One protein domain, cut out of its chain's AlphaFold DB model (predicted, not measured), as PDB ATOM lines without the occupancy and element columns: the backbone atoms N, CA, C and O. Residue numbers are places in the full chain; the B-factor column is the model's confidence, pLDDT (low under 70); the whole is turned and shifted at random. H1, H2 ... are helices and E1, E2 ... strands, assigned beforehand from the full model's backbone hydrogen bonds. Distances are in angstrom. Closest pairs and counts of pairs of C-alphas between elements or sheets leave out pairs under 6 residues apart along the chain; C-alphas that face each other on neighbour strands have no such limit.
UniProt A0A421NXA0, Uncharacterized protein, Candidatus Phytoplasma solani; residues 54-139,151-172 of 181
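Overview. This is residues 54 to 139 and 151 to 172 of the 181 residues of an uncharacterized protein of Candidatus Phytoplasma solani (UniProt A0A421NXA0). A strongly twisted four-stranded sheet, E2, E4, E5 and E6, lies over a smaller three-stranded one, E1, E7 and E3, the two only partly face to face. Helix H2 packs beside both at one side, and helix H1 lies out at one end of the long axis. The printed part has 108 residues, in the order H1 E1 H2 E2 E3 E4 E5 E6 E7; both sheets are antiparallel, and the class is mixed, with under half of the residues in named elements. It is compact, with a radius of gyration of the C-alphas of 13.6 A, yet elongated, spanning 47 by 27 by 26 A.

Arrangement. The larger sheet runs E2, residues 86 to 90, E4, 115 to 122, E5, 129 to 134, and E6, 152 to 154. N 88 and O 116 of E2 and E4 are 2.8 A apart, within hydrogen-bond range. E4 and E5 form a hairpin at 164 degrees, with N 119 and O 132 at 2.9 A. E5 and E6 have N 153 and O 133 at 2.9 A. The smaller sheet runs E1, residues 71 to 73, E7, 163 to 166, and E3, 94 to 98, with N 72 and O 164 at 2.8 A and N 165 and O 97 at 2.8 A. E3 and E6 are near each other, with 5 pairs of C-alphas within 10 A. Residues 170 to 171 pair antiparallel with residues 89 to 90 of E2. H2, residues 74 to 81, is on the larger sheet, with 9 pairs of C-alphas within 10 A, and only grazes the smaller. H1, residues 54 to 63, is on neither sheet. In H1 and H2 every O i to N i+4 pair is within hydrogen-bond range.

Along the chain. H1 begins at C-alpha 54 (226.247, 307.610, -201.343) and is 14.3 A long. E4 is 23.1 A and E5 16.6 A long. E7 ends at C-alpha 166 (208.995, 299.066, -211.008).

Size, cuts and confidence. The C-alphas of Glu 54 and Gly 125 are the two farthest apart, 47.7 A. Residues 140 to 150 are not printed; C-alphas 139 and 151 are 8.4 A apart across the cut. The link E3 to E4, residues 99 to 114, is long. Mean pLDDT of the printed part is 70.5; residues 91 to 114, 122 to 130, 135 to 139 and 151 to 162 are under 70.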
ATOM      1  N   GLU A  54     226.548 307.569-199.909       88.44
ATOM      2  CA  GLU A  54     226.247 307.610-201.343       88.44
ATOM      3  C   GLU A  54     226.880 306.439-202.102       88.44
ATOM      4  O   GLU A  54     226.249 305.874-202.994       88.44
ATOM      5  N   GLN A  55     228.101 306.038-201.736       90.06
ATOM      6  CA  GLN A  55     228.785 304.893-202.341       90.06
ATOM      7  C   GLN A  55     228.100 303.570-201.978       90.06
ATOM      8  O   GLN A  55     227.797 302.763-202.858       90.06
ATOM      9  N   ASN A  56     227.782 303.369-200.697       87.94
ATOM     10  CA  ASN A  56     227.027 302.203-200.240       87.94
ATOM     11  C   ASN A  56     225.623 302.157-200.864       87.94
ATOM     12  O   ASN A  56     225.136 301.083-201.227       87.94
ATOM     13  N   LEU A  57     224.985 303.317-201.035       87.81
ATOM     14  CA  LEU A  57     223.680 303.449-201.675       87.81
ATOM     15  C   LEU A  57     223.732 303.051-203.148       87.81
ATOM     16  O   LEU A  57     222.877 302.301-203.616       87.81
ATOM     17  N   GLU A  58     224.741 303.522-203.875       90.62
ATOM     18  CA  GLU A  58     224.945 303.185-205.281       90.62
ATOM     19  C   GLU A  58     225.246 301.691-205.454       90.62
ATOM     20  O   GLU A  58     224.654 301.022-206.303       90.62
ATOM     21  N   ASN A  59     226.078 301.116-204.584       90.50
ATOM     22  CA  ASN A  59     226.331 299.676-204.563       90.50
ATOM     23  C   ASN A  59     225.052 298.874-204.302       90.50
ATOM     24  O   ASN A  59     224.781 297.891-205.000       90.50
ATOM     25  N   TRP A  60     224.220 299.330-203.362       89.25
ATOM     26  CA  TRP A  60     222.925 298.717-203.096       89.25
ATOM     27  C   TRP A  60     221.992 298.804-204.318       89.25
ATOM     28  O   TRP A  60     221.414 297.799-204.746       89.25
ATOM     29  N   LYS A  61     221.897 299.973-204.966       90.38
ATOM     30  CA  LYS A  61     221.125 300.151-206.210       90.38
ATOM     31  C   LYS A  61     221.620 299.223-207.311       90.38
ATOM     32  O   LYS A  61     220.803 298.614-208.007       90.38
ATOM     33  N   ASN A  62     222.933 299.045-207.441       91.06
ATOM     34  CA  ASN A  62     223.559 298.194-208.453       91.06
ATOM     35  C   ASN A  62     223.296 296.705-208.241       91.06
ATOM     36  O   ASN A  62     223.075 295.986-209.220       91.06
ATOM     37  N   GLN A  63     223.161 296.241-207.002       88.75
ATOM     38  CA  GLN A  63     222.792 294.848-206.754       88.75
ATOM     39  C   GLN A  63     221.287 294.568-206.897       88.75
ATOM     40  O   GLN A  63     220.947 293.418-207.159       88.75
ATOM     41  N   CYS A  64     220.390 295.553-206.732       89.75
ATOM     42  CA  CYS A  64     218.933 295.338-206.653       89.75
ATOM     43  C   CYS A  64     218.375 294.371-207.707       89.75
ATOM     44  O   CYS A  64     218.713 294.501-208.891       89.75
ATOM     45  N   TYR A  65     217.474 293.469-207.297       89.88
ATOM     46  CA  TYR A  65     216.753 292.570-208.210       89.88
ATOM     47  C   TYR A  65     215.938 293.324-209.263       89.88
ATOM     48  O   TYR A  65     215.933 292.915-210.430       89.88
ATOM     49  N   PHE A  66     215.273 294.405-208.848       88.44
ATOM     50  CA  PHE A  66     214.452 295.247-209.713       88.44
ATOM     51  C   PHE A  66     214.982 296.678-209.700       88.44
ATOM     52  O   PHE A  66     215.210 297.260-208.640       88.44
ATOM     53  N   LYS A  67     215.214 297.224-210.895       91.50
ATOM     54  CA  LYS A  67     215.700 298.591-211.091       91.50
ATOM     55  C   LYS A  67     214.529 299.539-211.309       91.50
ATOM     56  O   LYS A  67     213.563 299.180-211.988       91.50
ATOM     57  N   ALA A  68     214.672 300.760-210.804       87.56
ATOM     58  CA  ALA A  68     213.730 301.834-211.070       87.56
ATOM     59  C   ALA A  68     213.577 302.090-212.581       87.56
ATOM     60  O   ALA A  68     214.545 302.068-213.340       87.56
ATOM     61  N   GLY A  69     212.341 302.316-213.018       85.44
ATOM     62  CA  GLY A  69     211.959 302.558-214.407       85.44
ATOM     63  C   GLY A  69     211.780 301.302-215.267       85.44
ATOM     64  O   GLY A  69     211.186 301.416-216.345       85.44
ATOM     65  N   THR A  70     212.218 300.128-214.803       88.62
ATOM     66  CA  THR A  70     212.281 298.897-215.605       88.62
ATOM     67  C   THR A  70     211.006 298.066-215.502       88.62
ATOM     68  O   THR A  70     210.348 297.998-214.463       88.62
ATOM     69  N   THR A  71     210.653 297.423-216.614       87.44
ATOM     70  CA  THR A  71     209.519 296.503-216.703       87.44
ATOM     71  C   THR A  71     210.015 295.065-216.693       87.44
ATOM     72  O   THR A  71     210.888 294.716-217.479       87.44
ATOM     73  N   TYR A  72     209.440 294.242-215.821       84.38
ATOM     74  CA  TYR A  72     209.779 292.832-215.675       84.38
ATOM     75  C   TYR A  72     208.555 291.974-215.943       84.38
ATOM     76  O   TYR A  72     207.449 292.261-215.479       84.38
ATOM     77  N   THR A  73     208.758 290.897-216.683       82.56
ATOM     78  CA  THR A  73     207.729 289.898-216.907       82.56
ATOM     79  C   THR A  73     207.416 289.151-215.624       82.56
ATOM     80  O   THR A  73     208.238 288.958-214.724       82.56
ATOM     81  N   ALA A  74     206.209 288.616-215.618       75.94
ATOM     82  CA  ALA A  74     205.759 287.617-214.686       75.94
ATOM     83  C   ALA A  74     206.813 286.531-214.334       75.94
ATOM     84  O   ALA A  74     207.051 286.189-213.168       75.94
ATOM     85  N   LYS A  75     207.445 285.970-215.365       78.38
ATOM     86  CA  LYS A  75     208.429 284.897-215.231       78.38
ATOM     87  C   LYS A  75     209.697 285.380-214.524       78.38
ATOM     88  O   LYS A  75     210.132 284.726-213.581       78.38
ATOM     89  N   GLU A  76     210.232 286.535-214.915       85.06
ATOM     90  CA  GLU A  76     211.457 287.096-214.327       85.06
ATOM     91  C   GLU A  76     211.296 287.403-212.837       85.06
ATOM     92  O   GLU A  76     212.200 287.153-212.044       85.06
ATOM     93  N   ILE A  77     210.127 287.904-212.428       82.44
ATOM     94  CA  ILE A  77     209.850 288.198-211.016       82.44
ATOM     95  C   ILE A  77     209.866 286.914-210.189       82.44
ATOM     96  O   ILE A  77     210.479 286.871-209.123       82.44
ATOM     97  N   ARG A  78     209.244 285.845-210.697       79.38
ATOM     98  CA  ARG A  78     209.248 284.522-210.058       79.38
ATOM     99  C   ARG A  78     210.643 283.915-209.994       79.38
ATOM    100  O   ARG A  78     210.977 283.281-209.001       79.38
ATOM    101  N   GLU A  79     211.440 284.075-211.042       82.94
ATOM    102  CA  GLU A  79     212.820 283.586-211.064       82.94
ATOM    103  C   GLU A  79     213.697 284.314-210.037       82.94
ATOM    104  O   GLU A  79     214.579 283.694-209.452       82.94
ATOM    105  N   LYS A  80     213.423 285.597-209.763       86.94
ATOM    106  CA  LYS A  80     214.170 286.405-208.785       86.94
ATOM    107  C   LYS A  80     213.696 286.222-207.339       86.94
ATOM    108  O   LYS A  80     214.525 286.089-206.446       86.94
ATOM    109  N   LEU A  81     212.383 286.231-207.095       83.94
ATOM    110  CA  LEU A  81     211.807 286.201-205.739       83.94
ATOM    111  C   LEU A  81     211.337 284.812-205.289       83.94
ATOM    112  O   LEU A  81     211.128 284.593-204.097       83.94
ATOM    113  N   GLY A  82     211.206 283.861-206.212       80.94
ATOM    114  CA  GLY A  82     210.778 282.499-205.919       80.94
ATOM    115  C   GLY A  82     209.260 282.336-205.797       80.94
ATOM    116  O   GLY A  82     208.473 283.057-206.407       80.94
ATOM    117  N   ARG A  83     208.855 281.301-205.051       78.25
ATOM    118  CA  ARG A  83     207.454 280.877-204.846       78.25
ATOM    119  C   ARG A  83     207.061 280.860-203.366       78.25
ATOM    120  O   ARG A  83     206.229 280.058-202.951       78.25
ATOM    121  N   SER A  84     207.701 281.698-202.568       77.75
ATOM    122  CA  SER A  84     207.480 281.790-201.128       77.75
ATOM    123  C   SER A  84     207.284 283.241-200.727       77.75
ATOM    124  O   SER A  84     207.769 284.144-201.405       77.75
ATOM    125  N   ASP A  85     206.597 283.451-199.613       81.25
ATOM    126  CA  ASP A  85     206.436 284.777-199.031       81.25
ATOM    127  C   ASP A  85     207.798 285.285-198.531       81.25
ATOM    128  O   ASP A  85     208.588 284.515-197.976       81.25
ATOM    129  N   ARG A  86     208.107 286.563-198.776       81.81
ATOM    130  CA  ARG A  86     209.379 287.203-198.406       81.81
ATOM    131  C   ARG A  86     209.166 288.676-198.081       81.81
ATOM    132  O   ARG A  86     208.273 289.316-198.630       81.81
ATOM    133  N   THR A  87     210.038 289.229-197.253       83.31
ATOM    134  CA  THR A  87     210.173 290.683-197.127       83.31
ATOM    135  C   THR A  87     211.098 291.183-198.229       83.31
ATOM    136  O   THR A  87     212.151 290.593-198.480       83.31
ATOM    137  N   VAL A  88     210.700 292.258-198.894       85.12
ATOM    138  CA  VAL A  88     211.536 293.011-199.827       85.12
ATOM    139  C   VAL A  88     211.615 294.462-199.362       85.12
ATOM    140  O   VAL A  88     210.775 294.912-198.585       85.12
ATOM    141  N   TYR A  89     212.637 295.171-199.812       83.94
ATOM    142  CA  TYR A  89     212.959 296.528-199.400       83.94
ATOM    143  C   TYR A  89     213.071 297.440-200.616       83.94
ATOM    144  O   TYR A  89     213.587 297.014-201.652       83.94
ATOM    145  N   CYS A  90     212.621 298.685-200.489       81.12
ATOM    146  CA  CYS A  90     212.781 299.741-201.483       81.12
ATOM    147  C   CYS A  90     213.471 300.975-200.893       81.12
ATOM    148  O   CYS A  90     213.643 301.063-199.690       81.12
ATOM    149  N   LEU A  91     213.944 301.891-201.736       69.81
ATOM    150  CA  LEU A  91     214.816 302.994-201.302       69.81
ATOM    151  C   LEU A  91     214.060 304.315-201.109       69.81
ATOM    152  O   LEU A  91     214.411 305.085-200.229       69.81
ATOM    153  N   ASP A  92     213.011 304.540-201.904       65.44
ATOM    154  CA  ASP A  92     212.272 305.800-201.980       65.44
ATOM    155  C   ASP A  92     210.764 305.539-202.126       65.44
ATOM    156  O   ASP A  92     210.340 304.425-202.467       65.44
ATOM    157  N   ASP A  93     209.972 306.599-201.962       59.78
ATOM    158  CA  ASP A  93     208.583 306.659-202.417       59.78
ATOM    159  C   ASP A  93     208.488 306.387-203.917       59.78
ATOM    160  O   ASP A  93     209.193 306.984-204.733       59.78
ATOM    161  N   GLY A  94     207.558 305.526-204.315       58.88
ATOM    162  CA  GLY A  94     207.249 305.352-205.724       58.88
ATOM    163  C   GLY A  94     206.426 304.113-206.016       58.88
ATOM    164  O   GLY A  94     205.964 303.410-205.130       58.88
ATOM    165  N   GLY A  95     206.143 303.868-207.290       64.81
ATOM    166  CA  GLY A  95     205.139 302.882-207.675       64.81
ATOM    167  C   GLY A  95     205.667 301.514-208.093       64.81
ATOM    168  O   GLY A  95     206.726 301.387-208.709       64.81
ATOM    169  N   VAL A  96     204.859 300.483-207.860       67.00
ATOM    170  CA  VAL A  96     204.938 299.205-208.579       67.00
ATOM    171  C   VAL A  96     203.593 299.022-209.268       67.00
ATOM    172  O   VAL A  96     202.571 298.963-208.603       67.00
ATOM    173  N   GLY A  97     203.564 298.984-210.598       65.31
ATOM    174  CA  GLY A  97     202.312 299.019-211.365       65.31
ATOM    175  C   GLY A  97     202.313 298.074-212.556       65.31
ATOM    176  O   GLY A  97     203.363 297.603-212.995       65.31
ATOM    177  N   TRP A  98     201.132 297.783-213.098       58.84
ATOM    178  CA  TRP A  98     201.038 297.016-214.341       58.84
ATOM    179  C   TRP A  98     201.479 297.901-215.509       58.84
ATOM    180  O   TRP A  98     201.194 299.095-215.536       58.84
ATOM    181  N   TYR A  99     202.168 297.313-216.490       52.31
ATOM    182  CA  TYR A  99     202.736 298.057-217.621       52.31
ATOM    183  C   TYR A  99     201.686 298.821-218.459       52.31
ATOM    184  O   TYR A  99     202.018 299.873-218.997       52.31
ATOM    185  N   ASN A 100     200.436 298.335-218.534       48.19
ATOM    186  CA  ASN A 100     199.410 298.872-219.443       48.19
ATOM    187  C   ASN A 100     198.200 299.555-218.789       48.19
ATOM    188  O   ASN A 100     197.463 300.198-219.517       48.19
ATOM    189  N   ASP A 101     197.967 299.437-217.482       50.69
ATOM    190  CA  ASP A 101     196.847 300.111-216.808       50.69
ATOM    191  C   ASP A 101     197.020 299.992-215.288       50.69
ATOM    192  O   ASP A 101     197.221 298.895-214.777       50.69
ATOM    193  N   TYR A 102     196.888 301.110-214.568       50.72
ATOM    194  CA  TYR A 102     197.025 301.261-213.108       50.72
ATOM    195  C   TYR A 102     198.465 301.221-212.557       50.72
ATOM    196  O   TYR A 102     199.052 300.173-212.268       50.72
ATOM    197  N   GLN A 103     199.008 302.419-212.317       51.44
ATOM    198  CA  GLN A 103     200.140 302.626-211.415       51.44
ATOM    199  C   GLN A 103     199.626 302.561-209.972       51.44
ATOM    200  O   GLN A 103     198.732 303.321-209.599       51.44
ATOM    201  N   PHE A 104     200.179 301.666-209.156       55.56
ATOM    202  CA  PHE A 104     200.035 301.764-207.707       55.56
ATOM    203  C   PHE A 104     201.254 302.490-207.183       55.56
ATOM    204  O   PHE A 104     202.361 301.961-207.240       55.56
ATOM    205  N   ASN A 105     201.037 303.698-206.686       53.91
ATOM    206  CA  ASN A 105     202.050 304.440-205.960       53.91
ATOM    207  C   ASN A 105     202.142 303.847-204.551       53.91
ATOM    208  O   ASN A 105     201.176 303.918-203.791       53.91
ATOM    209  N   LEU A 106     203.274 303.228-204.223       54.47
ATOM    210  CA  LEU A 106     203.625 302.911-202.845       54.47
ATOM    211  C   LEU A 106     204.206 304.205-202.271       54.47
ATOM    212  O   LEU A 106     205.366 304.542-202.493       54.47
ATOM    213  N   PHE A 107     203.354 304.990-201.624       47.72
ATOM    214  CA  PHE A 107     203.806 306.155-200.872       47.72
ATOM    215  C   PHE A 107     204.320 305.655-199.518       47.72
ATOM    216  O   PHE A 107     203.551 305.065-198.757       47.72
ATOM    217  N   SER A 108     205.609 305.835-199.236       44.72
ATOM    218  CA  SER A 108     206.209 305.557-197.936       44.72
ATOM    219  C   SER A 108     206.153 306.857-197.128       44.72
ATOM    220  O   SER A 108     206.802 307.848-197.432       44.72
ATOM    221  N   THR A 109     205.336 306.906-196.082       41.41
ATOM    222  CA  THR A 109     205.205 308.153-195.316       41.41
ATOM    223  C   THR A 109     206.317 308.361-194.284       41.41
ATOM    224  O   THR A 109     206.353 309.435-193.700       41.41
ATOM    225  N   GLU A 110     207.217 307.393-194.042       50.31
ATOM    226  CA  GLU A 110     208.243 307.453-192.972       50.31
ATOM    227  C   GLU A 110     209.416 306.489-193.250       50.31
ATOM    228  O   GLU A 110     209.235 305.501-193.955       50.31
ATOM    229  N   GLU A 111     210.594 306.726-192.658       48.09
ATOM    230  CA  GLU A 111     211.833 305.941-192.866       48.09
ATOM    231  C   GLU A 111     211.720 304.437-192.519       48.09
ATOM    232  O   GLU A 111     212.509 303.629-193.008       48.09
ATOM    233  N   ASP A 112     210.708 304.022-191.750       53.03
ATOM    234  CA  ASP A 112     210.411 302.609-191.464       53.03
ATOM    235  C   ASP A 112     209.555 301.912-192.557       53.03
ATOM    236  O   ASP A 112     209.362 300.690-192.518       53.03
ATOM    237  N   ASN A 113     209.075 302.650-193.572       55.91
ATOM    238  CA  ASN A 113     208.115 302.186-194.592       55.91
ATOM    239  C   ASN A 113     208.736 301.631-195.884       55.91
ATOM    240  O   ASN A 113     208.026 301.314-196.839       55.91
ATOM    241  N   PHE A 114     210.046 301.423-195.908       68.88
ATOM    242  CA  PHE A 114     210.744 300.814-197.041       68.88
ATOM    243  C   PHE A 114     210.541 299.303-197.165       68.88
ATOM    244  O   PHE A 114     211.007 298.695-198.126       68.88
ATOM    245  N   LYS A 115     209.875 298.668-196.196       77.31
ATOM    246  CA  LYS A 115     209.555 297.237-196.220       77.31
ATOM    247  C   LYS A 115     208.276 296.994-197.010       77.31
ATOM    248  O   LYS A 115     207.254 297.626-196.776       77.31
ATOM    249  N   LEU A 116     208.303 295.989-197.873       76.12
ATOM    250  CA  LEU A 116     207.143 295.445-198.565       76.12
ATOM    251  C   LEU A 116     207.088 293.939-198.320       76.12
ATOM    252  O   LEU A 116     208.101 293.240-198.363       76.12
ATOM    253  N   HIS A 117     205.891 293.407-198.118       76.06
ATOM    254  CA  HIS A 117     205.672 291.970-198.132       76.06
ATOM    255  C   HIS A 117     205.411 291.509-199.562       76.06
ATOM    256  O   HIS A 117     204.403 291.865-200.172       76.06
ATOM    257  N   TYR A 118     206.306 290.670-200.074       78.50
ATOM    258  CA  TYR A 118     206.042 289.819-201.220       78.50
ATOM    259  C   TYR A 118     205.322 288.563-200.736       78.50
ATOM    260  O   TYR A 118     205.840 287.842-199.885       78.50
ATOM    261  N   ALA A 119     204.142 288.270-201.277       75.62
ATOM    262  CA  ALA A 119     203.476 287.000-201.013       75.62
ATOM    263  C   ALA A 119     203.155 286.256-202.301       75.62
ATOM    264  O   ALA A 119     202.658 286.846-203.259       75.62
ATOM    265  N   TYR A 120     203.361 284.945-202.286       72.50
ATOM    266  CA  TYR A 120     203.053 284.038-203.379       72.50
ATOM    267  C   TYR A 120     201.972 283.055-202.925       72.50
ATOM    268  O   TYR A 120     202.048 282.456-201.857       72.50
ATOM    269  N   ASN A 121     200.911 282.908-203.713       70.12
ATOM    270  CA  ASN A 121     199.856 281.932-203.459       70.12
ATOM    271  C   ASN A 121     199.690 281.038-204.682       70.12
ATOM    272  O   ASN A 121     199.367 281.530-205.766       70.12
ATOM    273  N   THR A 122     199.846 279.731-204.498       63.09
ATOM    274  CA  THR A 122     199.307 278.748-205.437       63.09
ATOM    275  C   THR A 122     197.831 278.551-205.108       63.09
ATOM    276  O   THR A 122     197.508 277.864-204.139       63.09
ATOM    277  N   GLY A 123     196.928 279.171-205.875       55.41
ATOM    278  CA  GLY A 123     195.490 279.009-205.648       55.41
ATOM    279  C   GLY A 123     195.066 277.531-205.609       55.41
ATOM    280  O   GLY A 123     195.645 276.694-206.304       55.41
ATOM    281  N   TRP A 124     194.039 277.210-204.812       44.81
ATOM    282  CA  TRP A 124     193.418 275.882-204.802       44.81
ATOM    283  C   TRP A 124     192.850 275.568-206.195       44.81
ATOM    284  O   TRP A 124     191.937 276.243-206.664       44.81
ATOM    285  N   GLY A 125     193.408 274.546-206.850       43.66
ATOM    286  CA  GLY A 125     192.997 274.085-208.175       43.66
ATOM    287  C   GLY A 125     193.743 274.768-209.324       43.66
ATOM    288  O   GLY A 125     193.445 275.901-209.674       43.66
ATOM    289  N   TRP A 126     194.695 274.028-209.905       42.81
ATOM    290  CA  TRP A 126     195.271 274.046-211.266       42.81
ATOM    291  C   TRP A 126     195.527 275.334-212.062       42.81
ATOM    292  O   TRP A 126     196.171 275.211-213.101       42.81
ATOM    293  N   PHE A 127     195.105 276.536-211.666       50.94
ATOM    294  CA  PHE A 127     195.055 277.616-212.645       50.94
ATOM    295  C   PHE A 127     195.751 278.917-212.297       50.94
ATOM    296  O   PHE A 127     196.210 279.538-213.240       50.94
ATOM    297  N   LEU A 128     195.921 279.377-211.055       58.22
ATOM    298  CA  LEU A 128     196.359 280.773-210.889       58.22
ATOM    299  C   LEU A 128     197.302 280.985-209.708       58.22
ATOM    300  O   LEU A 128     196.867 281.241-208.588       58.22
ATOM    301  N   ASP A 129     198.603 280.956-209.986       64.25
ATOM    302  CA  ASP A 129     199.602 281.596-209.131       64.25
ATOM    303  C   ASP A 129     199.258 283.084-209.019       64.25
ATOM    304  O   ASP A 129     199.147 283.769-210.042       64.25
ATOM    305  N   LYS A 130     199.086 283.566-207.790       68.06
ATOM    306  CA  LYS A 130     198.825 284.973-207.473       68.06
ATOM    307  C   LYS A 130     199.957 285.524-206.633       68.06
ATOM    308  O   LYS A 130     200.417 284.841-205.716       68.06
ATOM    309  N   TRP A 131     200.396 286.738-206.939       72.31
ATOM    310  CA  TRP A 131     201.485 287.380-206.208       72.31
ATOM    311  C   TRP A 131     201.099 288.781-205.810       72.31
ATOM    312  O   TRP A 131     200.329 289.452-206.504       72.31
ATOM    313  N   TYR A 132     201.644 289.181-204.675       72.81
ATOM    314  CA  TYR A 132     201.221 290.366-203.972       72.81
ATOM    315  C   TYR A 132     202.427 291.142-203.491       72.81
ATOM    316  O   TYR A 132     203.373 290.531-203.004       72.81
ATOM    317  N   PHE A 133     202.345 292.463-203.598       74.44
ATOM    318  CA  PHE A 133     203.199 293.392-202.866       74.44
ATOM    319  C   PHE A 133     202.282 294.249-202.003       74.44
ATOM    320  O   PHE A 133     201.276 294.763-202.498       74.44
ATOM    321  N   TYR A 134     202.565 294.335-200.709       71.81
ATOM    322  CA  TYR A 134     201.754 295.102-199.767       71.81
ATOM    323  C   TYR A 134     202.602 295.634-198.618       71.81
ATOM    324  O   TYR A 134     203.644 295.064-198.292       71.81
ATOM    325  N   LEU A 135     202.160 296.735-198.019       69.94
ATOM    326  CA  LEU A 135     202.849 297.336-196.881       69.94
ATOM    327  C   LEU A 135     202.667 296.466-195.619       69.94
ATOM    328  O   LEU A 135     201.597 295.873-195.433       69.94
ATOM    329  N   PRO A 136     203.671 296.376-194.733       67.69
ATOM    330  CA  PRO A 136     203.525 295.754-193.423       67.69
ATOM    331  C   PRO A 136     202.332 296.325-192.650       67.69
ATOM    332  O   PRO A 136     202.011 297.504-192.754       67.69
ATOM    333  N   GLY A 137     201.640 295.473-191.892       61.31
ATOM    334  CA  GLY A 137     200.452 295.882-191.130       61.31
ATOM    335  C   GLY A 137     199.188 296.092-191.971       61.31
ATOM    336  O   GLY A 137     198.155 296.480-191.429       61.31
ATOM    337  N   THR A 138     199.232 295.806-193.274       58.88
ATOM    338  CA  THR A 138     198.058 295.841-194.155       58.88
ATOM    339  C   THR A 138     197.574 294.425-194.458       58.88
ATOM    340  O   THR A 138     198.362 293.475-194.496       58.88
ATOM    341  N   SER A 139     196.261 294.248-194.622       56.28
ATOM    342  CA  SER A 139     195.676 292.954-194.973       56.28
ATOM    343  C   SER A 139     196.249 292.463-196.302       56.28
ATOM    344  O   SER A 139     196.248 293.191-197.296       56.28
ATOM    345  N   LYS A 151     197.304 300.216-200.551       51.19
ATOM    346  CA  LYS A 151     198.113 299.528-199.523       51.19
ATOM    347  C   LYS A 151     198.572 298.128-199.915       51.19
ATOM    348  O   LYS A 151     199.506 297.583-199.327       51.19
ATOM    349  N   SER A 152     197.925 297.544-200.917       51.38
ATOM    350  CA  SER A 152     198.231 296.210-201.404       51.38
ATOM    351  C   SER A 152     197.886 296.053-202.883       51.38
ATOM    352  O   SER A 152     196.941 296.666-203.385       51.38
ATOM    353  N   LEU A 153     198.662 295.231-203.591       57.09
ATOM    354  CA  LEU A 153     198.530 295.051-205.030       57.09
ATOM    355  C   LEU A 153     198.536 293.576-205.419       57.09
ATOM    356  O   LEU A 153     199.519 292.872-205.203       57.09
ATOM    357  N   LEU A 154     197.448 293.121-206.047       56.09
ATOM    358  CA  LEU A 154     197.433 291.874-206.806       56.09
ATOM    359  C   LEU A 154     198.143 292.121-208.135       56.09
ATOM    360  O   LEU A 154     197.630 292.816-209.009       56.09
ATOM    361  N   LEU A 155     199.320 291.531-208.292       57.84
ATOM    362  CA  LEU A 155     200.159 291.793-209.449       57.84
ATOM    363  C   LEU A 155     199.998 290.792-210.584       57.84
ATOM    364  O   LEU A 155     200.459 291.074-211.679       57.84
ATOM    365  N   GLY A 156     199.347 289.648-210.355       53.75
ATOM    366  CA  GLY A 156     199.410 288.568-211.327       53.75
ATOM    367  C   GLY A 156     198.437 287.415-211.171       53.75
ATOM    368  O   GLY A 156     197.945 287.129-210.079       53.75
ATOM    369  N   ARG A 157     198.219 286.724-212.295       56.12
ATOM    370  CA  ARG A 157     197.424 285.499-212.442       56.12
ATOM    371  C   ARG A 157     198.198 284.532-213.359       56.12
ATOM    372  O   ARG A 157     198.517 284.901-214.488       56.12
ATOM    373  N   SER A 158     198.554 283.326-212.903       46.06
ATOM    374  CA  SER A 158     199.306 282.365-213.748       46.06
ATOM    375  C   SER A 158     198.616 282.123-215.098       46.06
ATOM    376  O   SER A 158     197.392 282.032-215.160       46.06
ATOM    377  N   GLY A 159     199.404 282.084-216.179       51.94
ATOM    378  CA  GLY A 159     198.932 281.984-217.568       51.94
ATOM    379  C   GLY A 159     198.729 283.319-218.294       51.94
ATOM    380  O   GLY A 159     198.542 283.315-219.507       51.94
ATOM    381  N   SER A 160     198.801 284.459-217.598       55.28
ATOM    382  CA  SER A 160     198.769 285.777-218.242       55.28
ATOM    383  C   SER A 160     200.187 286.310-218.491       55.28
ATOM    384  O   SER A 160     201.025 286.315-217.590       55.28
ATOM    385  N   ASN A 161     200.468 286.744-219.724       63.09
ATOM    386  CA  ASN A 161     201.690 287.463-220.103       63.09
ATOM    387  C   ASN A 161     201.599 288.915-219.612       63.09
ATOM    388  O   ASN A 161     201.494 289.840-220.413       63.09
ATOM    389  N   PHE A 162     201.553 289.119-218.298       67.75
ATOM    390  CA  PHE A 162     201.616 290.461-217.735       67.75
ATOM    391  C   PHE A 162     203.060 290.828-217.401       67.75
ATOM    392  O   PHE A 162     203.898 289.977-217.073       67.75
ATOM    393  N   SER A 163     203.312 292.127-217.461       77.50
ATOM    394  CA  SER A 163     204.574 292.729-217.072       77.50
ATOM    395  C   SER A 163     204.308 293.836-216.066       77.50
ATOM    396  O   SER A 163     203.297 294.542-216.140       77.50
ATOM    397  N   ILE A 164     205.222 293.970-215.119       77.06
ATOM    398  CA  ILE A 164     205.138 294.913-214.014       77.06
ATOM    399  C   ILE A 164     206.259 295.917-214.174       77.06
ATOM    400  O   ILE A 164     207.420 295.529-214.311       77.06
ATOM    401  N   ARG A 165     205.918 297.201-214.124       82.31
ATOM    402  CA  ARG A 165     206.897 298.275-214.070       82.31
ATOM    403  C   ARG A 165     207.202 298.618-212.620       82.31
ATOM    404  O   ARG A 165     206.300 298.918-211.839       82.31
ATOM    405  N   PHE A 166     208.483 298.591-212.284       81.62
ATOM    406  CA  PHE A 166     208.995 299.066-211.008       81.62
ATOM    407  C   PHE A 166     209.492 300.489-211.218       81.62
ATOM    408  O   PHE A 166     210.419 300.711-211.987       81.62
ATOM    409  N   HIS A 167     208.869 301.470-210.574       79.06
ATOM    410  CA  HIS A 167     209.337 302.860-210.596       79.06
ATOM    411  C   HIS A 167     210.415 303.121-209.536       79.06
ATOM    412  O   HIS A 167     211.052 304.167-209.563       79.06
ATOM    413  N   ILE A 168     210.648 302.145-208.659       83.31
ATOM    414  CA  ILE A 168     211.583 302.175-207.533       83.31
ATOM    415  C   ILE A 168     212.573 301.011-207.614       83.31
ATOM    416  O   ILE A 168     212.323 300.008-208.287       83.31
ATOM    417  N   TYR A 169     213.695 301.144-206.911       87.62
ATOM    418  CA  TYR A 169     214.620 300.036-206.680       87.62
ATOM    419  C   TYR A 169     214.045 299.094-205.621       87.62
ATOM    420  O   TYR A 169     213.546 299.567-204.602       87.62
ATOM    421  N   VAL A 170     214.116 297.780-205.860       86.50
ATOM    422  CA  VAL A 170     213.635 296.757-204.915       86.50
ATOM    423  C   VAL A 170     214.640 295.612-204.790       86.50
ATOM    424  O   VAL A 170     215.088 295.050-205.799       86.50
ATOM    425  N   ASP A 171     214.944 295.226-203.552       88.56
ATOM    426  CA  ASP A 171     215.821 294.101-203.213       88.56
ATOM    427  C   ASP A 171     215.308 293.310-201.995       88.56
ATOM    428  O   ASP A 171     214.319 293.676-201.375       88.56
ATOM    429  N   THR A 172     215.947 292.193-201.652       87.19
ATOM    430  CA  THR A 172     215.651 291.431-200.424       87.19
ATOM    431  C   THR A 172     216.530 291.851-199.248       87.19
ATOM    432  O   THR A 172     216.326 291.374-198.137       87.19
TER     433      THR A 172